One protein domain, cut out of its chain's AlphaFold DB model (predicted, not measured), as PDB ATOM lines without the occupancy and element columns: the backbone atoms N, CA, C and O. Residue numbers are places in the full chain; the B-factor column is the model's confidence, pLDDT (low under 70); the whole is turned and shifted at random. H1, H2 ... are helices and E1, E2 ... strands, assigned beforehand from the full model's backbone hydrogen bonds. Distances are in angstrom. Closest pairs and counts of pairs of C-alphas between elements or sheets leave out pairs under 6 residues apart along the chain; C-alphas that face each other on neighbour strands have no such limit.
ATOM      1  N   ASN A   3      16.597 -38.741  51.656       49.00
ATOM      2  CA  ASN A   3      17.604 -39.295  52.572       49.00
ATOM      3  C   ASN A   3      18.125 -38.221  53.556       49.00
ATOM      4  O   ASN A   3      18.517 -37.128  53.144       49.00
ATOM      5  N   GLN A   4      18.121 -38.532  54.859       48.72
ATOM      6  CA  GLN A   4      18.542 -37.607  55.916       48.72
ATOM      7  C   GLN A   4      20.028 -37.241  55.844       48.72
ATOM      8  O   GLN A   4      20.372 -36.109  56.172       48.72
ATOM      9  N   PHE A   5      20.889 -38.143  55.374       42.50
ATOM     10  CA  PHE A   5      22.334 -37.926  55.303       42.50
ATOM     11  C   PHE A   5      22.718 -36.848  54.285       42.50
ATOM     12  O   PHE A   5      23.501 -35.949  54.575       42.50
ATOM     13  N   LYS A   6      22.125 -36.888  53.089       43.47
ATOM     14  CA  LYS A   6      22.420 -35.910  52.032       43.47
ATOM     15  C   LYS A   6      22.015 -34.497  52.452       43.47
ATOM     16  O   LYS A   6      22.788 -33.551  52.342       43.47
ATOM     17  N   ARG A   7      20.833 -34.383  53.067       53.25
ATOM     18  CA  ARG A   7      20.323 -33.118  53.613       53.25
ATOM     19  C   ARG A   7      21.220 -32.555  54.717       53.25
ATOM     20  O   ARG A   7      21.294 -31.345  54.880       53.25
ATOM     21  N   VAL A   8      21.849 -33.439  55.491       53.38
ATOM     22  CA  VAL A   8      22.750 -33.117  56.602       53.38
ATOM     23  C   VAL A   8      24.038 -32.468  56.101       53.38
ATOM     24  O   VAL A   8      24.434 -31.425  56.609       53.38
ATOM     25  N   VAL A   9      24.649 -33.052  55.077       51.97
ATOM     26  CA  VAL A   9      25.921 -32.596  54.509       51.97
ATOM     27  C   VAL A   9      25.744 -31.278  53.763       51.97
ATOM     28  O   VAL A   9      26.545 -30.358  53.918       51.97
ATOM     29  N   GLU A  10      24.667 -31.161  52.987       51.00
ATOM     30  CA  GLU A  10      24.400 -29.978  52.173       51.00
ATOM     31  C   GLU A  10      24.179 -28.706  53.016       51.00
ATOM     32  O   GLU A  10      24.388 -27.623  52.489       51.00
ATOM     33  N   THR A  11      23.794 -28.786  54.298       52.19
ATOM     34  CA  THR A  11      23.612 -27.582  55.147       52.19
ATOM     35  C   THR A  11      24.878 -27.136  55.878       52.19
ATOM     36  O   THR A  11      24.959 -25.987  56.292       52.19
ATOM     37  N   VAL A  12      25.867 -28.017  56.051       51.16
ATOM     38  CA  VAL A  12      27.104 -27.690  56.786       51.16
ATOM     39  C   VAL A  12      28.056 -26.838  55.933       51.16
ATOM     40  O   VAL A  12      28.809 -26.038  56.475       51.16
ATOM     41  N   GLY A  13      27.985 -26.956  54.602       44.31
ATOM     42  CA  GLY A  13      28.841 -26.204  53.675       44.31
ATOM     43  C   GLY A  13      28.470 -24.731  53.463       44.31
ATOM     44  O   GLY A  13      29.300 -23.990  52.947       44.31
ATOM     45  N   ASP A  14      27.269 -24.293  53.856       44.53
ATOM     46  CA  ASP A  14      26.764 -22.942  53.543       44.53
ATOM     47  C   ASP A  14      27.023 -21.914  54.666       44.53
ATOM     48  O   ASP A  14      26.605 -20.765  54.561       44.53
ATOM     49  N   GLY A  15      27.735 -22.302  55.732       39.00
ATOM     50  CA  GLY A  15      27.933 -21.462  56.912       39.00
ATOM     51  C   GLY A  15      26.675 -21.408  57.781       39.00
ATOM     52  O   GLY A  15      25.562 -21.168  57.322       39.00
ATOM     53  N   VAL A  16      26.833 -21.663  59.079       42.16
ATOM     54  CA  VAL A  16      25.732 -21.541  60.040       42.16
ATOM     55  C   VAL A  16      25.433 -20.052  60.224       42.16
ATOM     56  O   VAL A  16      26.136 -19.360  60.956       42.16
ATOM     57  N   THR A  17      24.407 -19.532  59.550       41.06
ATOM     58  CA  THR A  17      23.863 -18.204  59.853       41.06
ATOM     59  C   THR A  17      23.073 -18.295  61.155       41.06
ATOM     60  O   THR A  17      22.028 -18.943  61.219       41.06
ATOM     61  N   TRP A  18      23.600 -17.677  62.211       39.62
ATOM     62  CA  TRP A  18      22.974 -17.616  63.530       39.62
ATOM     63  C   TRP A  18      21.809 -16.617  63.531       39.62
ATOM     64  O   TRP A  18      21.957 -15.475  63.957       39.62
ATOM     65  N   GLU A  19      20.641 -17.038  63.052       44.00
ATOM     66  CA  GLU A  19      19.384 -16.373  63.407       44.00
ATOM     67  C   GLU A  19      18.955 -16.806  64.823       44.00
ATOM     68  O   GLU A  19      19.169 -17.951  65.229       44.00
ATOM     69  N   ALA A  20      18.385 -15.874  65.595       42.22
ATOM     70  CA  ALA A  20      17.955 -16.076  66.983       42.22
ATOM     71  C   ALA A  20      17.058 -17.328  67.153       42.22
ATOM     72  O   ALA A  20      16.304 -17.678  66.242       42.22
ATOM     73  N   PRO A  21      17.117 -18.023  68.308       47.25
ATOM     74  CA  PRO A  21      16.691 -19.412  68.418       47.25
ATOM     75  C   PRO A  21      15.169 -19.538  68.346       47.25
ATOM     76  O   PRO A  21      14.462 -19.412  69.344       47.25
ATOM     77  N   ARG A  22      14.649 -19.868  67.163       61.44
ATOM     78  CA  ARG A  22      13.359 -20.549  67.068       61.44
ATOM     79  C   ARG A  22      13.524 -21.913  67.734       61.44
ATOM     80  O   ARG A  22      14.445 -22.655  67.388       61.44
ATOM     81  N   GLU A  23      12.651 -22.256  68.680       61.75
ATOM     82  CA  GLU A  23      12.640 -23.606  69.240       61.75
ATOM     83  C   GLU A  23      12.467 -24.623  68.108       61.75
ATOM     84  O   GLU A  23      11.430 -24.688  67.446       61.75
ATOM     85  N   LEU A  24      13.520 -25.405  67.873       66.19
ATOM     86  CA  LEU A  24      13.507 -26.467  66.881       66.19
ATOM     87  C   LEU A  24      12.473 -27.522  67.291       66.19
ATOM     88  O   LEU A  24      12.464 -27.992  68.436       66.19
ATOM     89  N   ASN A  25      11.633 -27.943  66.351       78.69
ATOM     90  CA  ASN A  25      10.716 -29.053  66.584       78.69
ATOM     91  C   ASN A  25      11.491 -30.381  66.745       78.69
ATOM     92  O   ASN A  25      12.685 -30.478  66.446       78.69
ATOM     93  N   GLY A  26      10.827 -31.441  67.218       74.19
ATOM     94  CA  GLY A  26      11.484 -32.734  67.472       74.19
ATOM     95  C   GLY A  26      12.212 -33.322  66.250       74.19
ATOM     96  O   GLY A  26      13.291 -33.900  66.387       74.19
ATOM     97  N   THR A  27      11.677 -33.114  65.043       72.19
ATOM     98  CA  THR A  27      12.285 -33.566  63.780       72.19
ATOM     99  C   THR A  27      13.530 -32.755  63.426       72.19
ATOM    100  O   THR A  27      14.536 -33.316  62.989       72.19
ATOM    101  N   GLU A  28      13.493 -31.441  63.635       68.06
ATOM    102  CA  GLU A  28      14.620 -30.534  63.420       68.06
ATOM    103  C   GLU A  28      15.753 -30.806  64.407       68.06
ATOM    104  O   GLU A  28      16.901 -30.917  63.978       68.06
ATOM    105  N   LYS A  29      15.435 -31.022  65.691       73.19
ATOM    106  CA  LYS A  29      16.403 -31.428  66.723       73.19
ATOM    107  C   LYS A  29      17.075 -32.751  66.369       73.19
ATOM    108  O   LYS A  29      18.300 -32.833  66.368       73.19
ATOM    109  N   LYS A  30      16.294 -33.771  65.986       70.75
ATOM    110  CA  LYS A  30      16.831 -35.071  65.550       70.75
ATOM    111  C   LYS A  30      17.726 -34.924  64.317       70.75
ATOM    112  O   LYS A  30      18.808 -35.499  64.275       70.75
ATOM    113  N   SER A  31      17.306 -34.127  63.336       66.12
ATOM    114  CA  SER A  31      18.095 -33.857  62.132       66.12
ATOM    115  C   SER A  31      19.395 -33.108  62.446       66.12
ATOM    116  O   SER A  31      20.436 -33.456  61.898       66.12
ATOM    117  N   MET A  32      19.357 -32.112  63.333       71.19
ATOM    118  CA  MET A  32      20.535 -31.359  63.764       71.19
ATOM    119  C   MET A  32      21.513 -32.232  64.551       71.19
ATOM    120  O   MET A  32      22.712 -32.171  64.313       71.19
ATOM    121  N   PHE A  33      21.006 -33.094  65.427       75.69
ATOM    122  CA  PHE A  33      21.823 -34.054  66.160       75.69
ATOM    123  C   PHE A  33      22.545 -35.029  65.218       75.69
ATOM    124  O   PHE A  33      23.744 -35.255  65.361       75.69
ATOM    125  N   GLN A  34      21.851 -35.542  64.197       68.81
ATOM    126  CA  GLN A  34      22.470 -36.385  63.170       68.81
ATOM    127  C   GLN A  34      23.500 -35.617  62.320       68.81
ATOM    128  O   GLN A  34      24.539 -36.177  61.975       68.81
ATOM    129  N   ARG A  35      23.268 -34.320  62.043       67.00
ATOM    130  CA  ARG A  35      24.273 -33.439  61.411       67.00
ATOM    131  C   ARG A  35      25.540 -33.335  62.238       67.00
ATOM    132  O   ARG A  35      26.626 -33.516  61.700       67.00
ATOM    133  N   ALA A  36      25.390 -33.058  63.529       75.94
ATOM    134  CA  ALA A  36      26.517 -32.914  64.438       75.94
ATOM    135  C   ALA A  36      27.331 -34.212  64.528       75.94
ATOM    136  O   ALA A  36      28.547 -34.168  64.385       75.94
ATOM    137  N   LYS A  37      26.667 -35.371  64.660       79.94
ATOM    138  CA  LYS A  37      27.336 -36.682  64.658       79.94
ATOM    139  C   LYS A  37      28.155 -36.926  63.393       79.94
ATOM    140  O   LYS A  37      29.303 -37.336  63.486       79.94
ATOM    141  N   MET A  38      27.573 -36.661  62.223       77.06
ATOM    142  CA  MET A  38      28.280 -36.813  60.950       77.06
ATOM    143  C   MET A  38      29.460 -35.847  60.848       77.06
ATOM    144  O   MET A  38      30.528 -36.233  60.393       77.06
ATOM    145  N   HIS A  39      29.287 -34.599  61.284       80.81
ATOM    146  CA  HIS A  39      30.366 -33.620  61.267       80.81
ATOM    147  C   HIS A  39      31.546 -34.064  62.138       80.81
ATOM    148  O   HIS A  39      32.672 -34.044  61.660       80.81
ATOM    149  N   ILE A  40      31.282 -34.522  63.367       84.50
ATOM    150  CA  ILE A  40      32.315 -35.049  64.273       84.50
ATOM    151  C   ILE A  40      33.022 -36.248  63.634       84.50
ATOM    152  O   ILE A  40      34.240 -36.242  63.518       84.50
ATOM    153  N   LEU A  41      32.256 -37.213  63.114       87.06
ATOM    154  CA  LEU A  41      32.819 -38.376  62.430       87.06
ATOM    155  C   LEU A  41      33.736 -37.979  61.263       87.06
ATOM    156  O   LEU A  41      34.796 -38.569  61.083       87.06
ATOM    157  N   MET A  42      33.340 -36.986  60.463       86.31
ATOM    158  CA  MET A  42      34.166 -36.518  59.352       86.31
ATOM    159  C   MET A  42      35.450 -35.833  59.823       86.31
ATOM    160  O   MET A  42      36.479 -36.024  59.185       86.31
ATOM    161  N   GLN A  43      35.414 -35.079  60.928       87.69
ATOM    162  CA  GLN A  43      36.627 -34.503  61.521       87.69
ATOM    163  C   GLN A  43      37.598 -35.601  61.964       87.69
ATOM    164  O   GLN A  43      38.770 -35.547  61.605       87.69
ATOM    165  N   ASP A  44      37.102 -36.635  62.649       88.25
ATOM    166  CA  ASP A  44      37.925 -37.770  63.090       88.25
ATOM    167  C   ASP A  44      38.549 -38.513  61.897       88.25
ATOM    168  O   ASP A  44      39.722 -38.900  61.915       88.25
ATOM    169  N   ILE A  45      37.772 -38.683  60.822       90.38
ATOM    170  CA  ILE A  45      38.247 -39.284  59.574       90.38
ATOM    171  C   ILE A  45      39.324 -38.415  58.921       90.38
ATOM    172  O   ILE A  45      40.329 -38.963  58.480       90.38
ATOM    173  N   PHE A  46      39.148 -37.093  58.850       88.81
ATOM    174  CA  PHE A  46      40.165 -36.215  58.264       88.81
ATOM    175  C   PHE A  46      41.439 -36.186  59.083       88.81
ATOM    176  O   PHE A  46      42.512 -36.210  58.493       88.81
ATOM    177  N   GLU A  47      41.334 -36.193  60.409       89.31
ATOM    178  CA  GLU A  47      42.511 -36.274  61.268       89.31
ATOM    179  C   GLU A  47      43.271 -37.579  61.025       89.31
ATOM    180  O   GLU A  47      44.470 -37.554  60.785       89.31
ATOM    181  N   THR A  48      42.556 -38.705  60.950       89.38
ATOM    182  CA  THR A  48      43.158 -40.007  60.618       89.38
ATOM    183  C   THR A  48      43.753 -40.026  59.206       89.38
ATOM    184  O   THR A  48      44.758 -40.686  58.965       89.38
ATOM    185  N   MET A  49      43.125 -39.332  58.253       89.69
ATOM    186  CA  MET A  49      43.572 -39.296  56.862       89.69
ATOM    187  C   MET A  49      44.851 -38.475  56.690       89.69
ATOM    188  O   MET A  49      45.620 -38.791  55.793       89.69
ATOM    189  N   LYS A  50      45.108 -37.461  57.528       88.25
ATOM    190  CA  LYS A  50      46.330 -36.638  57.441       88.25
ATOM    191  C   LYS A  50      47.607 -37.476  57.494       88.25
ATOM    192  O   LYS A  50      48.544 -37.166  56.767       88.25
ATOM    193  N   ASP A  51      47.614 -38.554  58.275       89.38
ATOM    194  CA  ASP A  51      48.751 -39.479  58.378       89.38
ATOM    195  C   ASP A  51      49.025 -40.251  57.070       89.38
ATOM    196  O   ASP A  51      50.116 -40.779  56.867       89.38
ATOM    197  N   GLU A  52      48.038 -40.323  56.174       90.31
ATOM    198  CA  GLU A  52      48.091 -41.038  54.892       90.31
ATOM    199  C   GLU A  52      48.374 -40.099  53.698       90.31
ATOM    200  O   GLU A  52      48.521 -40.554  52.552       90.31
ATOM    201  N   LEU A  53      48.419 -38.784  53.942       92.88
ATOM    202  CA  LEU A  53      48.732 -37.770  52.937       92.88
ATOM    203  C   LEU A  53      50.243 -37.579  52.813       92.88
ATOM    204  O   LEU A  53      51.012 -37.778  53.755       92.88
ATOM    205  N   ARG A  54      50.690 -37.160  51.626       91.25
ATOM    206  CA  ARG A  54      52.062 -36.654  51.474       91.25
ATOM    207  C   ARG A  54      52.240 -35.357  52.266       91.25
ATOM    208  O   ARG A  54      51.280 -34.639  52.517       91.25
ATOM    209  N   ALA A  55      53.485 -35.032  52.612       89.19
ATOM    210  CA  ALA A  55      53.805 -33.843  53.406       89.19
ATOM    211  C   ALA A  55      53.346 -32.518  52.761       89.19
ATOM    212  O   ALA A  55      53.113 -31.546  53.472       89.19
ATOM    213  N   ASP A  56      53.233 -32.482  51.432       91.31
ATOM    214  CA  ASP A  56      52.784 -31.349  50.616       91.31
ATOM    215  C   ASP A  56      51.363 -31.528  50.045       91.31
ATOM    216  O   ASP A  56      50.898 -30.695  49.268       91.31
ATOM    217  N   GLU A  57      50.671 -32.611  50.408       94.00
ATOM    218  CA  GLU A  57      49.316 -32.902  49.951       94.00
ATOM    219  C   GLU A  57      48.289 -32.362  50.953       94.00
ATOM    220  O   GLU A  57      48.209 -32.813  52.096       94.00
ATOM    221  N   GLU A  58      47.448 -31.427  50.506       93.25
ATOM    222  CA  GLU A  58      46.408 -30.821  51.343       93.25
ATOM    223  C   GLU A  58      45.008 -31.280  50.929       93.25
ATOM    224  O   GLU A  58      44.708 -31.428  49.742       93.25
ATOM    225  N   ILE A  59      44.118 -31.461  51.908       93.19
ATOM    226  CA  ILE A  59      42.689 -31.682  51.650       93.19
ATOM    227  C   ILE A  59      42.051 -30.350  51.252       93.19
ATOM    228  O   ILE A  59      42.023 -29.408  52.039       93.19
ATOM    229  N   VAL A  60      41.477 -30.297  50.051       93.25
ATOM    230  CA  VAL A  60      40.789 -29.116  49.513       93.25
ATOM    231  C   VAL A  60      39.328 -29.089  49.955       93.25
ATOM    232  O   VAL A  60      38.830 -28.071  50.430       93.25
ATOM    233  N   ASP A  61      38.615 -30.204  49.790       92.75
ATOM    234  CA  ASP A  61      37.216 -30.357  50.202       92.75
ATOM    235  C   ASP A  61      36.834 -31.850  50.165       92.75
ATOM    236  O   ASP A  61      37.616 -32.712  49.763       92.75
ATOM    237  N   TYR A  62      35.601 -32.175  50.539       91.12
ATOM    238  CA  TYR A  62      35.071 -33.532  50.497       91.12
ATOM    239  C   TYR A  62      33.611 -33.568  50.050       91.12
ATOM    240  O   TYR A  62      32.827 -32.638  50.252       91.12
ATOM    241  N   MET A  63      33.206 -34.686  49.466       87.44
ATOM    242  CA  MET A  63      31.840 -34.958  49.059       87.44
ATOM    243  C   MET A  63      31.424 -36.327  49.572       87.44
ATOM    244  O   MET A  63      31.935 -37.343  49.107       87.44
ATOM    245  N   PRO A  64      30.511 -36.381  50.540       83.69
ATOM    246  CA  PRO A  64      29.958 -37.635  50.988       83.69
ATOM    247  C   PRO A  64      28.755 -38.022  50.115       83.69
ATOM    248  O   PRO A  64      27.950 -37.187  49.706       83.69
ATOM    249  N   PHE A  65      28.637 -39.313  49.858       75.19
ATOM    250  CA  PHE A  65      27.612 -39.957  49.053       75.19
ATOM    251  C   PHE A  65      26.882 -40.966  49.918       75.19
ATOM    252  O   PHE A  65      27.487 -41.616  50.768       75.19
ATOM    253  N   THR A  66      25.594 -41.153  49.658       65.75
ATOM    254  CA  THR A  66      24.847 -42.275  50.225       65.75
ATOM    255  C   THR A  66      24.142 -43.047  49.151       65.75
ATOM    256  O   THR A  66      23.796 -42.497  48.108       65.75
ATOM    257  N   ASN A  67      23.837 -44.305  49.450       55.47
ATOM    258  CA  ASN A  67      22.829 -45.048  48.711       55.47
ATOM    259  C   ASN A  67      21.445 -44.413  48.952       55.47
ATOM    260  O   ASN A  67      20.649 -44.871  49.766       55.47
ATOM    261  N   GLY A  68      21.162 -43.307  48.273       38.78
ATOM    262  CA  GLY A  68      19.811 -42.923  47.889       38.78
ATOM    263  C   GLY A  68      19.651 -43.296  46.424       38.78
ATOM    264  O   GLY A  68      20.521 -42.923  45.653       38.78
ATOM    265  N   GLU A  69      18.606 -44.067  46.092       35.56
ATOM    266  CA  GLU A  69      18.151 -44.420  44.731       35.56
ATOM    267  C   GLU A  69      19.147 -44.029  43.619       35.56
ATOM    268  O   GLU A  69      19.131 -42.883  43.176       35.56
ATOM    269  N   ASN A  70      19.976 -44.989  43.177       39.72
ATOM    270  CA  ASN A  70      21.003 -44.917  42.114       39.72
ATOM    271  C   ASN A  70      22.465 -44.845  42.590       39.72
ATOM    272  O   ASN A  70      23.002 -43.769  42.798       39.72
ATOM    273  N   SER A  71      23.121 -46.011  42.640       42.34
ATOM    274  CA  SER A  71      24.486 -46.274  42.133       42.34
ATOM    275  C   SER A  71      24.952 -47.623  42.692       42.34
ATOM    276  O   SER A  71      25.724 -47.715  43.640       42.34
ATOM    277  N   MET A  72      24.391 -48.714  42.164       40.72
ATOM    278  CA  MET A  72      24.841 -50.075  42.497       40.72
ATOM    279  C   MET A  72      25.595 -50.736  41.340       40.72
ATOM    280  O   MET A  72      26.020 -51.878  41.468       40.72
ATOM    281  N   VAL A  73      25.735 -50.047  40.204       42.44
ATOM    282  CA  VAL A  73      26.111 -50.722  38.958       42.44
ATOM    283  C   VAL A  73      27.631 -50.773  38.748       42.44
ATOM    284  O   VAL A  73      28.085 -51.713  38.110       42.44
ATOM    285  N   PHE A  74      28.443 -49.867  39.321       42.81
ATOM    286  CA  PHE A  74      29.872 -49.806  38.943       42.81
ATOM    287  C   PHE A  74      30.922 -49.541  40.041       42.81
ATOM    288  O   PHE A  74      32.103 -49.533  39.717       42.81
ATOM    289  N   THR A  75      30.587 -49.456  41.337       46.44
ATOM    290  CA  THR A  75      31.615 -49.564  42.406       46.44
ATOM    291  C   THR A  75      31.920 -51.029  42.750       46.44
ATOM    292  O   THR A  75      32.033 -51.396  43.917       46.44
ATOM    293  N   SER A  76      31.998 -51.892  41.735       37.41
ATOM    294  CA  SER A  76      32.187 -53.348  41.836       37.41
ATOM    295  C   SER A  76      33.629 -53.771  42.165       37.41
ATOM    296  O   SER A  76      34.003 -54.923  41.960       37.41
ATOM    297  N   GLY A  77      34.442 -52.852  42.693       45.94
ATOM    298  CA  GLY A  77      35.757 -53.154  43.255       45.94
ATOM    299  C   GLY A  77      35.690 -53.804  44.644       45.94
ATOM    300  O   GLY A  77      34.617 -54.016  45.207       45.94
ATOM    301  N   LEU A  78      36.873 -54.073  45.208       46.88
ATOM    302  CA  LEU A  78      37.118 -54.729  46.507       46.88
ATOM    303  C   LEU A  78      36.282 -54.173  47.685       46.88
ATOM    304  O   LEU A  78      36.023 -54.894  48.642       46.88
ATOM    305  N   LEU A  79      35.829 -52.920  47.588       52.59
ATOM    306  CA  LEU A  79      35.084 -52.173  48.608       52.59
ATOM    307  C   LEU A  79      33.543 -52.321  48.479       52.59
ATOM    308  O   LEU A  79      32.767 -51.464  48.885       52.59
ATOM    309  N   GLY A  80      33.066 -53.363  47.787       46.44
ATOM    310  CA  GLY A  80      31.651 -53.545  47.430       46.44
ATOM    311  C   GLY A  80      30.870 -54.555  48.283       46.44
ATOM    312  O   GLY A  80      29.696 -54.795  47.994       46.44
ATOM    313  N   GLY A  81      31.496 -55.182  49.281       54.62
ATOM    314  CA  GLY A  81      30.890 -56.238  50.101       54.62
ATOM    315  C   GLY A  81      29.998 -55.718  51.234       54.62
ATOM    316  O   GLY A  81      30.061 -54.554  51.619       54.62
ATOM    317  N   MET A  82      29.156 -56.589  51.802       56.16
ATOM    318  CA  MET A  82      28.596 -56.334  53.135       56.16
ATOM    319  C   MET A  82      29.723 -56.469  54.161       56.16
ATOM    320  O   MET A  82      30.308 -57.544  54.271       56.16
ATOM    321  N   TYR A  83      30.015 -55.404  54.909       63.31
ATOM    322  CA  TYR A  83      31.001 -55.462  55.986       63.31
ATOM    323  C   TYR A  83      30.369 -55.874  57.307       63.31
ATOM    324  O   TYR A  83      29.328 -55.355  57.715       63.31
ATOM    325  N   ALA A  84      31.038 -56.790  58.001       64.38
ATOM    326  CA  ALA A  84      30.735 -57.085  59.390       64.38
ATOM    327  C   ALA A  84      31.371 -56.009  60.281       64.38
ATOM    328  O   ALA A  84      32.560 -55.719  60.160       64.38
ATOM    329  N   ALA A  85      30.590 -55.432  61.192       74.44
ATOM    330  CA  ALA A  85      31.107 -54.526  62.212       74.44
ATOM    331  C   ALA A  85      31.892 -55.320  63.271       74.44
ATOM    332  O   ALA A  85      31.320 -55.865  64.218       74.44
ATOM    333  N   THR A  86      33.203 -55.438  63.075       79.06
ATOM    334  CA  THR A  86      34.098 -56.249  63.913       79.06
ATOM    335  C   THR A  86      34.763 -55.429  65.019       79.06
ATOM    336  O   THR A  86      34.867 -55.898  66.154       79.06
ATOM    337  N   THR A  87      35.151 -54.190  64.717       85.62
ATOM    338  CA  THR A  87      35.816 -53.253  65.639       85.62
ATOM    339  C   THR A  87      34.813 -52.407  66.425       85.62
ATOM    340  O   THR A  87      33.669 -52.232  66.009       85.62
ATOM    341  N   ASP A  88      35.228 -51.822  67.550       86.75
ATOM    342  CA  ASP A  88      34.349 -50.933  68.323       86.75
ATOM    343  C   ASP A  88      33.964 -49.674  67.534       86.75
ATOM    344  O   ASP A  88      32.812 -49.244  67.582       86.75
ATOM    345  N   ALA A  89      34.884 -49.144  66.722       83.81
ATOM    346  CA  ALA A  89      34.613 -48.028  65.820       83.81
ATOM    347  C   ALA A  89      33.507 -48.364  64.802       83.81
ATOM    348  O   ALA A  89      32.555 -47.600  64.639       83.81
ATOM    349  N   THR A  90      33.575 -49.539  64.166       84.31
ATOM    350  CA  THR A  90      32.556 -49.966  63.191       84.31
ATOM    351  C   THR A  90      31.224 -50.320  63.852       84.31
ATOM    352  O   THR A  90      30.170 -49.991  63.306       84.31
ATOM    353  N   LYS A  91      31.226 -50.902  65.059       85.00
ATOM    354  CA  LYS A  91      29.998 -51.154  65.841       85.00
ATOM    355  C   LYS A  91      29.300 -49.858  66.249       85.00
ATOM    356  O   LYS A  91      28.081 -49.754  66.103       85.00
ATOM    357  N   ASN A  92      30.058 -48.870  66.725       85.00
ATOM    358  CA  ASN A  92      29.524 -47.555  67.085       85.00
ATOM    359  C   ASN A  92      28.939 -46.848  65.861       85.00
ATOM    360  O   ASN A  92      27.813 -46.356  65.917       85.00
ATOM    361  N   TYR A  93      29.645 -46.897  64.731       84.31
ATOM    362  CA  TYR A  93      29.154 -46.366  63.467       84.31
ATOM    363  C   TYR A  93      27.819 -47.005  63.038       84.31
ATOM    364  O   TYR A  93      26.853 -46.290  62.769       84.31
ATOM    365  N   VAL A  94      27.715 -48.340  63.044       82.94
ATOM    366  CA  VAL A  94      26.462 -49.035  62.693       82.94
ATOM    367  C   VAL A  94      25.330 -48.666  63.655       82.94
ATOM    368  O   VAL A  94      24.210 -48.419  63.214       82.94
ATOM    369  N   LYS A  95      25.610 -48.574  64.960       83.00
ATOM    370  CA  LYS A  95      24.627 -48.168  65.974       83.00
ATOM    371  C   LYS A  95      24.114 -46.743  65.749       83.00
ATOM    372  O   LYS A  95      22.925 -46.480  65.927       83.00
ATOM    373  N   ASP A  96      24.997 -45.820  65.386       80.81
ATOM    374  CA  ASP A  96      24.653 -44.408  65.254       80.81
ATOM    375  C   ASP A  96      23.967 -44.082  63.926       80.81
ATOM    376  O   ASP A  96      22.991 -43.322  63.909       80.81
ATOM    377  N   PHE A  97      24.436 -44.682  62.831       76.06
ATOM    378  CA  PHE A  97      24.019 -44.331  61.473       76.06
ATOM    379  C   PHE A  97      23.132 -45.381  60.801       76.06
ATOM    380  O   PHE A  97      22.553 -45.085  59.760       76.06
ATOM    381  N   HIS A  98      22.963 -46.561  61.412       76.88
ATOM    382  CA  HIS A  98      22.170 -47.677  60.875       76.88
ATOM    383  C   HIS A  98      22.565 -48.036  59.437       76.88
ATOM    384  O   HIS A  98      21.724 -48.403  58.616       76.88
ATOM    385  N   ASP A  99      23.852 -47.895  59.134       70.00
ATOM    386  CA  ASP A  99      24.397 -48.095  57.807       70.00
ATOM    387  C   ASP A  99      25.624 -49.001  57.868       70.00
ATOM    388  O   ASP A  99      26.489 -48.849  58.724       70.00
ATOM    389  N   VAL A 100      25.681 -49.945  56.936       62.94
ATOM    390  CA  VAL A 100      26.739 -50.947  56.792       62.94
ATOM    391  C   VAL A 100      27.467 -50.855  55.447       62.94
ATOM    392  O   VAL A 100      28.371 -51.649  55.212       62.94
ATOM    393  N   ARG A 101      27.067 -49.949  54.535       65.06
ATOM    394  CA  ARG A 101      27.660 -49.842  53.181       65.06
ATOM    395  C   ARG A 101      27.344 -48.543  52.426       65.06
ATOM    396  O   ARG A 101      28.042 -48.188  51.487       65.06
ATOM    397  N   GLY A 102      26.249 -47.870  52.749       66.81
ATOM    398  CA  GLY A 102      25.694 -46.783  51.953       66.81
ATOM    399  C   GLY A 102      26.572 -45.544  51.895       66.81
ATOM    400  O   GLY A 102      26.662 -44.935  50.830       66.81
ATOM    401  N   ASN A 103      27.209 -45.185  53.007       79.75
ATOM    402  CA  ASN A 103      27.943 -43.938  53.132       79.75
ATOM    403  C   ASN A 103      29.367 -44.093  52.597       79.75
ATOM    404  O   ASN A 103      30.216 -44.793  53.161       79.75
ATOM    405  N   ARG A 104      29.615 -43.391  51.499       84.62
ATOM    406  CA  ARG A 104      30.907 -43.265  50.833       84.62
ATOM    407  C   ARG A 104      31.357 -41.818  50.916       84.62
ATOM    408  O   ARG A 104      30.525 -40.920  51.011       84.62
ATOM    409  N   VAL A 105      32.651 -41.566  50.852       88.31
ATOM    410  CA  VAL A 105      33.185 -40.203  50.811       88.31
ATOM    411  C   VAL A 105      34.246 -40.122  49.731       88.31
ATOM    412  O   VAL A 105      35.124 -40.978  49.668       88.31
ATOM    413  N   LEU A 106      34.152 -39.089  48.894       91.44
ATOM    414  CA  LEU A 106      35.273 -38.595  48.106       91.44
ATOM    415  C   LEU A 106      35.935 -37.454  48.869       91.44
ATOM    416  O   LEU A 106      35.283 -36.460  49.179       91.44
ATOM    417  N   ILE A 107      37.221 -37.578  49.145       93.50
ATOM    418  CA  ILE A 107      38.073 -36.470  49.561       93.50
ATOM    419  C   ILE A 107      38.821 -35.991  48.324       93.50
ATOM    420  O   ILE A 107      39.358 -36.798  47.567       93.50
ATOM    421  N   PHE A 108      38.840 -34.683  48.118       94.31
ATOM    422  CA  PHE A 108      39.597 -34.040  47.059       94.31
ATOM    423  C   PHE A 108      40.819 -33.397  47.688       94.31
ATOM    424  O   PHE A 108      40.676 -32.513  48.535       94.31
ATOM    425  N   THR A 109      42.002 -33.858  47.304       95.62
ATOM    426  CA  THR A 109      43.266 -33.258  47.732       95.62
ATOM    427  C   THR A 109      43.849 -32.415  46.606       95.62
ATOM    428  O   THR A 109      43.272 -32.320  45.523       95.62
ATOM    429  N   THR A 110      44.996 -31.789  46.830       94.69
ATOM    430  CA  THR A 110      45.747 -31.115  45.762       94.69
ATOM    431  C   THR A 110      46.252 -32.084  44.684       94.69
ATOM    432  O   THR A 110      46.516 -31.656  43.558       94.69
ATOM    433  N   ASP A 111      46.342 -33.384  44.996       94.44
ATOM    434  CA  ASP A 111      47.091 -34.379  44.216       94.44
ATOM    435  C   ASP A 111      46.254 -35.564  43.714       94.44
ATOM    436  O   ASP A 111      46.540 -36.134  42.652       94.44
ATOM    437  N   ARG A 112      45.209 -35.944  44.451       94.62
ATOM    438  CA  ARG A 112      44.362 -37.096  44.132       94.62
ATOM    439  C   ARG A 112      42.950 -36.944  44.683       94.62
ATOM    440  O   ARG A 112      42.651 -36.132  45.553       94.62
ATOM    441  N   ILE A 113      42.078 -37.811  44.192       93.94
ATOM    442  CA  ILE A 113      40.779 -38.084  44.796       93.94
ATOM    443  C   ILE A 113      40.913 -39.351  45.641       93.94
ATOM    444  O   ILE A 113      41.389 -40.372  45.149       93.94
ATOM    445  N   ILE A 114      40.473 -39.311  46.896       93.56
ATOM    446  CA  ILE A 114      40.448 -40.473  47.788       93.56
ATOM    447  C   ILE A 114      38.995 -40.896  47.988       93.56
ATOM    448  O   ILE A 114      38.187 -40.122  48.493       93.56
ATOM    449  N   LEU A 115      38.659 -42.122  47.596       91.00
ATOM    450  CA  LEU A 115      37.350 -42.733  47.798       91.00
ATOM    451  C   LEU A 115      37.425 -43.782  48.898       91.00
ATOM    452  O   LEU A 115      38.253 -44.687  48.837       91.00
ATOM    453  N   PHE A 116      36.498 -43.742  49.845       87.94
ATOM    454  CA  PHE A 116      36.319 -44.842  50.786       87.94
ATOM    455  C   PHE A 116      34.866 -45.008  51.205       87.94
ATOM    456  O   PHE A 116      34.045 -44.092  51.124       87.94
ATOM    457  N   PHE A 117      34.573 -46.210  51.686       86.19
ATOM    458  CA  PHE A 117      33.361 -46.529  52.420       86.19
ATOM    459  C   PHE A 117      33.644 -46.289  53.896       86.19
ATOM    460  O   PHE A 117      34.638 -46.790  54.419       86.19
ATOM    461  N   VAL A 118      32.787 -45.524  54.572       87.06
ATOM    462  CA  VAL A 118      33.064 -45.066  55.944       87.06
ATOM    463  C   VAL A 118      33.324 -46.243  56.886       87.06
ATOM    464  O   VAL A 118      34.309 -46.241  57.617       87.06
ATOM    465  N   ILE A 119      32.496 -47.287  56.823       84.81
ATOM    466  CA  ILE A 119      32.654 -48.471  57.677       84.81
ATOM    467  C   ILE A 119      33.966 -49.227  57.412       84.81
ATOM    468  O   ILE A 119      34.595 -49.708  58.349       84.81
ATOM    469  N   GLU A 120      34.411 -49.303  56.158       85.38
ATOM    470  CA  GLU A 120      35.641 -50.010  55.789       85.38
ATOM    471  C   GLU A 120      36.882 -49.224  56.206       85.38
ATOM    472  O   GLU A 120      37.865 -49.800  56.676       85.38
ATOM    473  N   PHE A 121      36.815 -47.899  56.087       89.00
ATOM    474  CA  PHE A 121      37.872 -47.011  56.549       89.00
ATOM    475  C   PHE A 121      38.016 -47.064  58.077       89.00
ATOM    476  O   PHE A 121      39.122 -47.215  58.584       89.00
ATOM    477  N   LEU A 122      36.906 -47.039  58.820       88.38
ATOM    478  CA  LEU A 122      36.927 -47.154  60.285       88.38
ATOM    479  C   LEU A 122      37.394 -48.531  60.783       88.38
ATOM    480  O   LEU A 122      37.928 -48.640  61.885       88.38
ATOM    481  N   GLY A 123      37.135 -49.594  60.019       86.06
ATOM    482  CA  GLY A 123      37.515 -50.956  60.391       86.06
ATOM    483  C   GLY A 123      38.971 -51.270  60.079       86.06
ATOM    484  O   GLY A 123      39.699 -51.756  60.940       86.06
ATOM    485  N   GLU A 124      39.383 -51.001  58.843       85.56
ATOM    486  CA  GLU A 124      40.638 -51.505  58.281       85.56
ATOM    487  C   GLU A 124      41.440 -50.430  57.533       85.56
ATOM    488  O   GLU A 124      42.378 -50.761  56.814       85.56
ATOM    489  N   LYS A 125      41.069 -49.146  57.661       89.00
ATOM    490  CA  LYS A 125      41.678 -48.026  56.921       89.00
ATOM    491  C   LYS A 125      41.695 -48.242  55.402       89.00
ATOM    492  O   LYS A 125      42.591 -47.779  54.704       89.00
ATOM    493  N   ARG A 126      40.697 -48.948  54.858       87.06
ATOM    494  CA  ARG A 126      40.610 -49.212  53.415       87.06
ATOM    495  C   ARG A 126      40.107 -47.985  52.656       87.06
ATOM    496  O   ARG A 126      39.034 -47.459  52.950       87.06
ATOM    497  N   TYR A 127      40.864 -47.572  51.644       90.06
ATOM    498  CA  TYR A 127      40.509 -46.505  50.710       90.06
ATOM    499  C   TYR A 127      41.111 -46.767  49.324       90.06
ATOM    500  O   TYR A 127      42.032 -47.566  49.161       90.06
ATOM    501  N   GLN A 128      40.593 -46.077  48.312       89.00
ATOM    502  CA  GLN A 128      41.113 -46.067  46.952       89.00
ATOM    503  C   GLN A 128      41.576 -44.658  46.592       89.00
ATOM    504  O   GLN A 128      40.867 -43.686  46.829       89.00
ATOM    505  N   SER A 129      42.769 -44.550  46.012       91.94
ATOM    506  CA  SER A 129      43.332 -43.286  45.531       91.94
ATOM    507  C   SER A 129      43.267 -43.199  44.010       91.94
ATOM    508  O   SER A 129      43.618 -44.157  43.320       91.94
ATOM    509  N   TYR A 130      42.878 -42.035  43.500       91.50
ATOM    510  CA  TYR A 130      42.858 -41.692  42.082       91.50
ATOM    511  C   TYR A 130      43.704 -40.439  41.856       91.50
ATOM    512  O   TYR A 130      43.241 -39.320  42.067       91.50
ATOM    513  N   TRP A 131      44.958 -40.631  41.457       92.81
ATOM    514  CA  TRP A 131      45.887 -39.537  41.176       92.81
ATOM    515  C   TRP A 131      45.437 -38.743  39.959       92.81
ATOM    516  O   TRP A 131      45.113 -39.344  38.935       92.81
ATOM    517  N   TYR A 132      45.452 -37.410  40.035       92.44
ATOM    518  CA  TYR A 132      45.006 -36.581  38.907       92.44
ATOM    519  C   TYR A 132      45.827 -36.819  37.634       92.44
ATOM    520  O   TYR A 132      45.279 -36.789  36.538       92.44
ATOM    521  N   GLU A 133      47.109 -37.152  37.775       90.69
ATOM    522  CA  GLU A 133      47.998 -37.525  36.666       90.69
ATOM    523  C   GLU A 133      47.563 -38.818  35.953       90.69
ATOM    524  O   GLU A 133      47.845 -39.015  34.773       90.69
ATOM    525  N   GLU A 134      46.849 -39.704  36.654       89.62
ATOM    526  CA  GLU A 134      46.298 -40.943  36.101       89.62
ATOM    527  C   GLU A 134      44.866 -40.769  35.579       89.62
ATOM    528  O   GLU A 134      44.286 -41.740  35.085       89.62
ATOM    529  N   LEU A 135      44.282 -39.571  35.683       86.44
ATOM    530  CA  LEU A 135      42.923 -39.253  35.251       86.44
ATOM    531  C   LEU A 135      42.961 -38.450  33.940       86.44
ATOM    532  O   LEU A 135      42.904 -37.222  33.984       86.44
ATOM    533  N   PRO A 136      43.013 -39.111  32.763       79.56
ATOM    534  CA  PRO A 136      43.061 -38.427  31.470       79.56
ATOM    535  C   PRO A 136      41.901 -37.452  31.277       79.56
ATOM    536  O   PRO A 136      42.081 -36.396  30.683       79.56
ATOM    537  N   THR A 137      40.711 -37.800  31.777       77.56
ATOM    538  CA  THR A 137      39.572 -36.883  31.839       77.56
ATOM    539  C   THR A 137      38.666 -37.216  33.011       77.56
ATOM    540  O   THR A 137      38.321 -38.384  33.221       77.56
ATOM    541  N   MET A 138      38.189 -36.175  33.683       83.12
ATOM    542  CA  MET A 138      37.038 -36.237  34.577       83.12
ATOM    543  C   MET A 138      35.931 -35.336  34.042       83.12
ATOM    544  O   MET A 138      36.176 -34.181  33.698       83.12
ATOM    545  N   THR A 139      34.718 -35.868  33.969       84.88
ATOM    546  CA  THR A 139      33.562 -35.206  33.376       84.88
ATOM    547  C   THR A 139      32.404 -35.154  34.357       84.88
ATOM    548  O   THR A 139      32.182 -36.054  35.166       84.88
ATOM    549  N   LEU A 140      31.629 -34.079  34.262       85.69
ATOM    550  CA  LEU A 140      30.346 -33.954  34.935       85.69
ATOM    551  C   LEU A 140      29.260 -33.839  33.869       85.69
ATOM    552  O   LEU A 140      29.119 -32.808  33.213       85.69
ATOM    553  N   HIS A 141      28.519 -34.919  33.663       82.75
ATOM    554  CA  HIS A 141      27.469 -34.987  32.655       82.75
ATOM    555  C   HIS A 141      26.153 -34.487  33.234       82.75
ATOM    556  O   HIS A 141      25.697 -35.002  34.248       82.75
ATOM    557  N   GLU A 142      25.512 -33.528  32.571       84.50
ATOM    558  CA  GLU A 142      24.114 -33.193  32.837       84.50
ATOM    559  C   GLU A 142      23.214 -33.989  31.887       84.50
ATOM    560  O   GLU A 142      23.385 -33.960  30.664       84.50
ATOM    561  N   LYS A 143      22.229 -34.686  32.447       78.81
ATOM    562  CA  LYS A 143      21.153 -35.336  31.712       78.81
ATOM    563  C   LYS A 143      19.840 -34.650  32.052       78.81
ATOM    564  O   LYS A 143      19.307 -34.759  33.153       78.81
ATOM    565  N   VAL A 144      19.292 -33.967  31.058       77.81
ATOM    566  CA  VAL A 144      17.969 -33.359  31.145       77.81
ATOM    567  C   VAL A 144      16.910 -34.416  30.833       77.81
ATOM    568  O   VAL A 144      16.800 -34.885  29.699       77.81
ATOM    569  N   GLU A 145      16.101 -34.766  31.824       72.50
ATOM    570  CA  GLU A 145      14.960 -35.663  31.675       72.50
ATOM    571  C   GLU A 145      13.668 -34.858  31.560       72.50
ATOM    572  O   GLU A 145      13.336 -34.020  32.399       72.50
ATOM    573  N   ARG A 146      12.915 -35.119  30.491       74.88
ATOM    574  CA  ARG A 146      11.584 -34.551  30.282       74.88
ATOM    575  C   ARG A 146      10.561 -35.628  30.595       74.88
ATOM    576  O   ARG A 146      10.539 -36.655  29.921       74.88
ATOM    577  N   PHE A 147       9.697 -35.383  31.567       75.00
ATOM    578  CA  PHE A 147       8.636 -36.312  31.943       75.00
ATOM    579  C   PHE A 147       7.277 -35.615  31.946       75.00
ATOM    580  O   PHE A 147       7.169 -34.388  32.000       75.00
ATOM    581  N   ARG A 148       6.211 -36.409  31.830       78.31
ATOM    582  CA  ARG A 148       4.837 -35.937  32.004       78.31
ATOM    583  C   ARG A 148       4.263 -36.603  33.234       78.31
ATOM    584  O   ARG A 148       4.371 -37.817  33.363       78.31
ATOM    585  N   TYR A 149       3.631 -35.819  34.091       76.38
ATOM    586  CA  TYR A 149       2.840 -36.346  35.194       76.38
ATOM    587  C   TYR A 149       1.411 -35.824  35.082       76.38
ATOM    588  O   TYR A 149       1.160 -34.789  34.456       76.38
ATOM    589  N   PHE A 150       0.467 -36.581  35.629       74.81
ATOM    590  CA  PHE A 150      -0.918 -36.145  35.718       74.81
ATOM    591  C   PHE A 150      -1.070 -35.257  36.952       74.81
ATOM    592  O   PHE A 150      -0.845 -35.708  38.074       74.81
ATOM    593  N   ASP A 151      -1.400 -33.990  36.733       82.88
ATOM    594  CA  ASP A 151      -1.689 -33.038  37.798       82.88
ATOM    595  C   ASP A 151      -3.160 -33.204  38.198       82.88
ATOM    596  O   ASP A 151      -4.063 -32.964  37.390       82.88
ATOM    597  N   VAL A 152      -3.387 -33.691  39.421       79.81
ATOM    598  CA  VAL A 152      -4.723 -34.016  39.945       79.81
ATOM    599  C   VAL A 152      -5.570 -32.754  40.118       79.81
ATOM    600  O   VAL A 152      -6.762 -32.782  39.805       79.81
ATOM    601  N   ASP A 153      -4.955 -31.642  40.525       87.25
ATOM    602  CA  ASP A 153      -5.642 -30.370  40.757       87.25
ATOM    603  C   ASP A 153      -6.043 -29.717  39.431       87.25
ATOM    604  O   ASP A 153      -7.136 -29.166  39.292       87.25
ATOM    605  N   GLN A 154      -5.187 -29.837  38.412       84.69
ATOM    606  CA  GLN A 154      -5.439 -29.283  37.078       84.69
ATOM    607  C   GLN A 154      -6.129 -30.264  36.115       84.69
ATOM    608  O   GLN A 154      -6.399 -29.894  34.968       84.69
ATOM    609  N   LYS A 155      -6.388 -31.506  36.549       89.50
ATOM    610  CA  LYS A 155      -6.974 -32.612  35.765       89.50
ATOM    611  C   LYS A 155      -6.362 -32.780  34.367       89.50
ATOM    612  O   LYS A 155      -7.065 -33.087  33.403       89.50
ATOM    613  N   LYS A 156      -5.053 -32.565  34.228       86.50
ATOM    614  CA  LYS A 156      -4.359 -32.643  32.933       86.50
ATOM    615  C   LYS A 156      -2.926 -33.130  33.083       86.50
ATOM    616  O   LYS A 156      -2.310 -33.006  34.137       86.50
ATOM    617  N   PHE A 157      -2.369 -33.643  31.990       80.38
ATOM    618  CA  PHE A 157      -0.950 -33.975  31.929       80.38
ATOM    619  C   PHE A 157      -0.104 -32.706  31.806       80.38
ATOM    620  O   PHE A 157      -0.220 -31.963  30.829       80.38
ATOM    621  N   VAL A 158       0.782 -32.491  32.775       81.88
ATOM    622  CA  VAL A 158       1.737 -31.382  32.799       81.88
ATOM    623  C   VAL A 158       3.111 -31.906  32.389       81.88
ATOM    624  O   VAL A 158       3.542 -32.981  32.812       81.88
ATOM    625  N   LYS A 159       3.794 -31.162  31.512       81.81
ATOM    626  CA  LYS A 159       5.192 -31.432  31.157       81.81
ATOM    627  C   LYS A 159       6.081 -30.843  32.244       81.81
ATOM    628  O   LYS A 159       5.931 -29.673  32.579       81.81
ATOM    629  N   SER A 160       7.022 -31.634  32.732       75.69
ATOM    630  CA  SER A 160       8.057 -31.186  33.652       75.69
ATOM    631  C   SER A 160       9.425 -31.616  33.153       75.69
ATOM    632  O   SER A 160       9.562 -32.525  32.328       75.69
ATOM    633  N   GLN A 161      10.434 -30.909  33.631       74.50
ATOM    634  CA  GLN A 161      11.822 -31.157  33.308       74.50
ATOM    635  C   GLN A 161      12.605 -31.244  34.613       74.50
ATOM    636  O   GLN A 161      12.491 -30.369  35.468       74.50
ATOM    637  N   GLY A 162      13.391 -32.304  34.753       69.88
ATOM    638  CA  GLY A 162      14.389 -32.448  35.806       69.88
ATOM    639  C   GLY A 162      15.765 -32.627  35.182       69.88
ATOM    640  O   GLY A 162      15.882 -33.246  34.129       69.88
ATOM    641  N   SER A 163      16.803 -32.096  35.820       75.62
ATOM    642  CA  SER A 163      18.188 -32.406  35.458       75.62
ATOM    643  C   SER A 163      18.763 -33.381  36.477       75.62
ATOM    644  O   SER A 163      18.663 -33.154  37.685       75.62
ATOM    645  N   THR A 164      19.372 -34.454  35.991       77.25
ATOM    646  CA  THR A 164      20.253 -35.325  36.771       77.25
ATOM    647  C   THR A 164      21.693 -35.060  36.354       77.25
ATOM    648  O   THR A 164      21.954 -34.684  35.212       77.25
ATOM    649  N   TYR A 165      22.631 -35.201  37.285       83.50
ATOM    650  CA  TYR A 165      24.049 -34.985  37.022       83.50
ATOM    651  C   TYR A 165      24.820 -36.258  37.352       83.50
ATOM    652  O   TYR A 165      24.453 -36.978  38.278       83.50
ATOM    653  N   THR A 166      25.887 -36.537  36.614       85.12
ATOM    654  CA  THR A 166      26.729 -37.718  36.826       85.12
ATOM    655  C   THR A 166      28.192 -37.317  36.791       85.12
ATOM    656  O   THR A 166      28.669 -36.812  35.774       85.12
ATOM    657  N   LEU A 167      28.890 -37.529  37.907       86.62
ATOM    658  CA  LEU A 167      30.341 -37.416  37.988       86.62
ATOM    659  C   LEU A 167      30.958 -38.699  37.444       86.62
ATOM    660  O   LEU A 167      30.593 -39.792  37.880       86.62
ATOM    661  N   ASP A 168      31.881 -38.555  36.502       85.94
ATOM    662  CA  ASP A 168      32.414 -39.680  35.761       85.94
ATOM    663  C   ASP A 168      33.906 -39.505  35.447       85.94
ATOM    664  O   ASP A 168      34.326 -38.502  34.873       85.94
ATOM    665  N   PHE A 169      34.730 -40.486  35.804       85.12
ATOM    666  CA  PHE A 169      36.143 -40.512  35.427       85.12
ATOM    667  C   PHE A 169      36.661 -41.937  35.273       85.12
ATOM    668  O   PHE A 169      36.124 -42.896  35.830       85.12
ATOM    669  N   GLN A 170      37.723 -42.075  34.488       82.06
ATOM    670  CA  GLN A 170      38.396 -43.344  34.259       82.06
ATOM    671  C   GLN A 170      39.900 -43.133  34.374       82.06
ATOM    672  O   GLN A 170      40.439 -42.220  33.759       82.06
ATOM    673  N   THR A 171      40.566 -43.988  35.145       81.44
ATOM    674  CA  THR A 171      42.032 -43.994  35.241       81.44
ATOM    675  C   THR A 171      42.671 -44.587  33.986       81.44
ATOM    676  O   THR A 171      42.073 -45.438  33.323       81.44
ATOM    677  N   THR A 172      43.926 -44.239  33.703       79.31
ATOM    678  CA  THR A 172      44.731 -44.860  32.629       79.31
ATOM    679  C   THR A 172      44.846 -46.383  32.763       79.31
ATOM    680  O   THR A 172      44.955 -47.090  31.764       79.31
ATOM    681  N   LYS A 173      44.754 -46.903  33.992       78.56
ATOM    682  CA  LYS A 173      44.764 -48.338  34.326       78.56
ATOM    683  C   LYS A 173      43.399 -49.020  34.174       78.56
ATOM    684  O   LYS A 173      43.283 -50.213  34.427       78.56
ATOM    685  N   GLY A 174      42.359 -48.285  33.782       72.69
ATOM    686  CA  GLY A 174      41.037 -48.840  33.495       72.69
ATOM    687  C   GLY A 174      40.042 -48.842  34.658       72.69
ATOM    688  O   GLY A 174      38.899 -49.228  34.433       72.69
ATOM    689  N   ASN A 175      40.400 -48.370  35.861       78.81
ATOM    690  CA  ASN A 175      39.423 -48.179  36.946       78.81
ATOM    691  C   ASN A 175      38.431 -47.076  36.576       78.81
ATOM    692  O   ASN A 175      38.862 -45.983  36.203       78.81
ATOM    693  N   ILE A 176      37.135 -47.353  36.710       77.25
ATOM    694  CA  ILE A 176      36.040 -46.439  36.369       77.25
ATOM    695  C   ILE A 176      35.322 -46.020  37.651       77.25
ATOM    696  O   ILE A 176      35.024 -46.858  38.500       77.25
ATOM    697  N   PHE A 177      35.008 -44.733  37.755       83.06
ATOM    698  CA  PHE A 177      34.122 -44.179  38.769       83.06
ATOM    699  C   PHE A 177      32.966 -43.463  38.079       83.06
ATOM    700  O   PHE A 177      33.201 -42.575  37.266       83.06
ATOM    701  N   ILE A 178      31.733 -43.840  38.417       80.56
ATOM    702  CA  ILE A 178      30.500 -43.214  37.928       80.56
ATOM    703  C   ILE A 178      29.566 -43.054  39.123       80.56
ATOM    704  O   ILE A 178      29.216 -44.051  39.754       80.56
ATOM    705  N   GLU A 179      29.119 -41.831  39.405       80.19
ATOM    706  CA  GLU A 179      28.174 -41.566  40.491       80.19
ATOM    707  C   GLU A 179      27.195 -40.445  40.129       80.19
ATOM    708  O   GLU A 179      27.578 -39.406  39.587       80.19
ATOM    709  N   SER A 180      25.915 -40.645  40.444       80.19
ATOM    710  CA  SER A 180      24.885 -39.623  40.260       80.19
ATOM    711  C   SER A 180      24.936 -38.590  41.383       80.19
ATOM    712  O   SER A 180      24.964 -38.939  42.559       80.19
ATOM    713  N   VAL A 181      24.881 -37.310  41.025       81.62
ATOM    714  CA  VAL A 181      24.937 -36.180  41.958       81.62
ATOM    715  C   VAL A 181      23.748 -35.234  41.773       81.62
ATOM    716  O   VAL A 181      23.132 -35.155  40.707       81.62
ATOM    717  N   SER A 182      23.381 -34.523  42.840       79.81
ATOM    718  CA  SER A 182      22.390 -33.445  42.797       79.81
ATOM    719  C   SER A 182      22.955 -32.230  42.063       79.81
ATOM    720  O   SER A 182      24.163 -32.098  41.893       79.81
ATOM    721  N   ALA A 183      22.092 -31.288  41.681       80.19
ATOM    722  CA  ALA A 183      22.540 -30.014  41.116       80.19
ATOM    723  C   ALA A 183      23.478 -29.243  42.070       80.19
ATOM    724  O   ALA A 183      24.452 -28.636  41.632       80.19
ATOM    725  N   LYS A 184      23.212 -29.299  43.385       81.25
ATOM    726  CA  LYS A 184      24.053 -28.652  44.402       81.25
ATOM    727  C   LYS A 184      25.425 -29.322  44.501       81.25
ATOM    728  O   LYS A 184      26.448 -28.645  44.539       81.25
ATOM    729  N   GLU A 185      25.455 -30.650  44.508       84.56
ATOM    730  CA  GLU A 185      26.701 -31.419  44.498       84.56
ATOM    731  C   GLU A 185      27.481 -31.200  43.196       84.56
ATOM    732  O   GLU A 185      28.683 -30.974  43.248       84.56
ATOM    733  N   ALA A 186      26.813 -31.160  42.044       86.12
ATOM    734  CA  ALA A 186      27.417 -30.824  40.757       86.12
ATOM    735  C   ALA A 186      28.153 -29.473  40.806       86.12
ATOM    736  O   ALA A 186      29.327 -29.395  40.447       86.12
ATOM    737  N   GLN A 187      27.507 -28.428  41.334       88.44
ATOM    738  CA  GLN A 187      28.142 -27.121  41.542       88.44
ATOM    739  C   GLN A 187      29.327 -27.200  42.512       88.44
ATOM    740  O   GLN A 187      30.366 -26.582  42.272       88.44
ATOM    741  N   LYS A 188      29.203 -27.992  43.586       89.12
ATOM    742  CA  LYS A 188      30.301 -28.234  44.530       89.12
ATOM    743  C   LYS A 188      31.498 -28.895  43.837       89.12
ATOM    744  O   LYS A 188      32.606 -28.396  44.001       89.12
ATOM    745  N   VAL A 189      31.291 -29.937  43.021       89.75
ATOM    746  CA  VAL A 189      32.365 -30.564  42.227       89.75
ATOM    747  C   VAL A 189      33.035 -29.526  41.334       89.75
ATOM    748  O   VAL A 189      34.252 -29.396  41.371       89.75
ATOM    749  N   GLN A 190      32.263 -28.752  40.566       89.06
ATOM    750  CA  GLN A 190      32.830 -27.740  39.669       89.06
ATOM    751  C   GLN A 190      33.683 -26.710  40.412       89.06
ATOM    752  O   GLN A 190      34.755 -26.349  39.931       89.06
ATOM    753  N   ARG A 191      33.222 -26.253  41.585       90.62
ATOM    754  CA  ARG A 191      33.973 -25.322  42.433       90.62
ATOM    755  C   ARG A 191      35.291 -25.934  42.897       90.62
ATOM    756  O   ARG A 191      36.323 -25.299  42.728       90.62
ATOM    757  N   ILE A 192      35.250 -27.143  43.459       90.94
ATOM    758  CA  ILE A 192      36.441 -27.836  43.976       90.94
ATOM    759  C   ILE A 192      37.447 -28.068  42.851       90.94
ATOM    760  O   ILE A 192      38.618 -27.743  42.988       90.94
ATOM    761  N   MET A 193      36.986 -28.556  41.700       87.88
ATOM    762  CA  MET A 193      37.869 -28.824  40.564       87.88
ATOM    763  C   MET A 193      38.478 -27.559  39.972       87.88
ATOM    764  O   MET A 193      39.615 -27.588  39.523       87.88
ATOM    765  N   GLY A 194      37.770 -26.429  40.030       87.00
ATOM    766  CA  GLY A 194      38.337 -25.132  39.665       87.00
ATOM    767  C   GLY A 194      39.461 -24.653  40.593       87.00
ATOM    768  O   GLY A 194      40.199 -23.752  40.210       87.00
ATOM    769  N   GLN A 195      39.594 -25.234  41.789       90.69
ATOM    770  CA  GLN A 195      40.630 -24.896  42.772       90.69
ATOM    771  C   GLN A 195      41.867 -25.797  42.682       90.69
ATOM    772  O   GLN A 195      42.868 -25.486  43.317       90.69
ATOM    773  N   ILE A 196      41.816 -26.891  41.915       90.44
ATOM    774  CA  ILE A 196      42.876 -27.904  41.866       90.44
ATOM    775  C   ILE A 196      43.544 -27.852  40.487       90.44
ATOM    776  O   ILE A 196      43.018 -28.432  39.538       90.44
ATOM    777  N   PRO A 197      44.714 -27.202  40.335       85.06
ATOM    778  CA  PRO A 197      45.344 -27.021  39.025       85.06
ATOM    779  C   PRO A 197      45.709 -28.338  38.330       85.06
ATOM    780  O   PRO A 197      45.692 -28.412  37.104       85.06
ATOM    781  N   LYS A 198      46.026 -29.385  39.108       85.81
ATOM    782  CA  LYS A 198      46.343 -30.723  38.585       85.81
ATOM    783  C   LYS A 198      45.110 -31.442  38.022       85.81
ATOM    784  O   LYS A 198      45.265 -32.364  37.225       85.81
ATOM    785  N   ALA A 199      43.895 -31.043  38.405       81.06
ATOM    786  CA  ALA A 199      42.676 -31.702  37.964       81.06
ATOM    787  C   ALA A 199      42.353 -31.327  36.507       81.06
ATOM    788  O   ALA A 199      41.896 -30.223  36.211       81.06
ATOM    789  N   GLN A 200      42.530 -32.275  35.586       76.88
ATOM    790  CA  GLN A 200      42.078 -32.140  34.198       76.88
ATOM    791  C   GLN A 200      40.560 -32.374  34.110       76.88
ATOM    792  O   GLN A 200      40.074 -33.428  33.688       76.88
ATOM    793  N   PHE A 201      39.798 -31.390  34.594       75.94
ATOM    794  CA  PHE A 201      38.344 -31.449  34.688       75.94
ATOM    795  C   PHE A 201      37.663 -30.767  33.501       75.94
ATOM    796  O   PHE A 201      37.797 -29.561  33.277       75.94
ATOM    797  N   THR A 202      36.856 -31.539  32.785       69.69
ATOM    798  CA  THR A 202      36.024 -31.046  31.692       69.69
ATOM    799  C   THR A 202      34.652 -30.642  32.237       69.69
ATOM    800  O   THR A 202      33.981 -31.412  32.931       69.69
ATOM    801  N   LYS A 203      34.222 -29.414  31.925       64.50
ATOM    802  CA  LYS A 203      32.981 -28.822  32.444       64.50
ATOM    803  C   LYS A 203      31.725 -29.475  31.845       64.50
ATOM    804  O   LYS A 203      31.767 -30.201  30.854       64.50
ATOM    805  N   ILE A 204      30.583 -29.181  32.473       59.22
ATOM    806  CA  ILE A 204      29.251 -29.621  32.041       59.22
ATOM    807  C   ILE A 204      29.009 -29.202  30.585       59.22
ATOM    808  O   ILE A 204      29.142 -28.028  30.253       59.22
ATOM    809  N   GLY A 205      28.603 -30.159  29.745       52.19
ATOM    810  CA  GLY A 205      28.163 -29.913  28.366       52.19
ATOM    811  C   GLY A 205      29.162 -30.310  27.280       52.19
ATOM    812  O   GLY A 205      28.752 -30.518  26.136       52.19
ATOM    813  N   ASP A 206      30.431 -30.523  27.624       47.03
ATOM    814  CA  ASP A 206      31.425 -30.989  26.661       47.03
ATOM    815  C   ASP A 206      31.310 -32.508  26.472       47.03
ATOM    816  O   ASP A 206      31.482 -33.315  27.392       47.03
ATOM    817  N   LYS A 207      30.979 -32.927  25.246       44.91
ATOM    818  CA  LYS A 207      30.906 -34.345  24.878       44.91
ATOM    819  C   LYS A 207      32.316 -34.921  24.789       44.91
ATOM    820  O   LYS A 207      32.928 -34.882  23.726       44.91
ATOM    821  N   HIS A 208      32.801 -35.521  25.870       47.22
ATOM    822  CA  HIS A 208      33.970 -36.388  25.787       47.22
ATOM    823  C   HIS A 208      33.539 -37.831  25.515       47.22
ATOM    824  O   HIS A 208      32.760 -38.425  26.262       47.22
ATOM    825  N   ARG A 209      34.000 -38.386  24.390       46.84
ATOM    826  CA  ARG A 209      33.723 -39.768  23.993       46.84
ATOM    827  C   ARG A 209      34.802 -40.657  24.607       46.84
ATOM    828  O   ARG A 209      35.972 -40.516  24.274       46.84
ATOM    829  N   ARG A 210      34.411 -41.581  25.485       50.16
ATOM    830  CA  ARG A 210      35.310 -42.634  25.973       50.16
ATOM    831  C   ARG A 210      35.696 -43.533  24.811       50.16
ATOM    832  O   ARG A 210      34.834 -44.189  24.229       50.16
ATOM    833  N   ASN A 211      36.985 -43.598  24.504       47.44
ATOM    834  CA  ASN A 211      37.527 -44.609  23.604       47.44
ATOM    835  C   ASN A 211      37.746 -45.910  24.385       47.44
ATOM    836  O   ASN A 211      38.872 -46.301  24.668       47.44
TER     837      ASN A 211
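This is residues 3 to 211 of the 245 residues of an uncharacterized protein of Listeria weihenstephanensis FSL R9-0317 (UniProt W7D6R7). Two twisted antiparallel sheets, one of four strands and one of three, share the helix H5, which packs on a face of each, while H1, H2, H3 and H4 gather at the side of the four-stranded sheet away from the other sheet. The long hairpin of E5 and E6 reaches away from this body as an arm and makes the longest axis; residues 14 to 23 and 25 to 30, of which 26 to 30 belong to H2, stick out. The 209 printed residues include five named helices and seven named strands, along the chain H1 H2 E1 H3 E2 E3 H4 E4 E5 E6 E7 H5, a mixed class. The sheet orders are E1 E2 E3 E4 and E5 E6 E7. The whole is compact, with a radius of gyration of the C-alphas of 19.0 A, and spans 61 by 51 by 36 A.

The four-stranded sheet has E1, residues 59 to 65, E2, 104 to 109, E3, 112 to 117, and E4, 128 to 131. C-alpha 59 is at (42.689, -31.682, 51.650). The other has E5, residues 137 to 151, 41.9 A long, E6, 156 to 170, 44.1 A, and E7, 176 to 181. H1 is residues 4 to 12, H2 26 to 50, 36.5 A long, H3 88 to 97, H4 118 to 124 and H5 183 to 194, which ends at C-alpha 194, (38.337, -25.132, 39.665).

E1 and E2 are antiparallel, with N 63 and O 106 2.7 A apart; E2 and E3 form a hairpin, with N 107 and O 114 at 2.8 A; in E3 and E4, N 115 and O 128 are at 2.8 A. H5 is on this sheet at a height of 9.9 A, over E1 and along the strands, and on the other sheet at 9.7 A; in each case helix and sheet make two layers, a helix on one face. E5, E6 and E7 are a meander, each strand the antiparallel neighbour of the one before, with N 143 and O 164 at 2.8 A and N 167 and O 179 at 2.8 A. H1, H2 and H4 only graze the four-stranded sheet. H1 touches residues 31 to 38 of H2, closest C-alphas Val 8 and Arg 35, 5.1 A. H3 touches H4, closest C-alphas Thr 90 and Ile 119, 5.7 A, at a shallow tilt of 10 degrees, opposite ways. Every O i to N i+4 pair is within hydrogen-bond range in H2, H3, H4 and H5; in H1, 3 of 5 are.

The C-alphas farthest apart, of Ala 55 and Lys 155, are 63.3 A apart. The printed part has no cut. The links from H1 to H2 and from E1 to H3 are long. Mean pLDDT of the printed part is 75.2; low stretches include residues 3 to 24, 66 to 84 and 202 to 211.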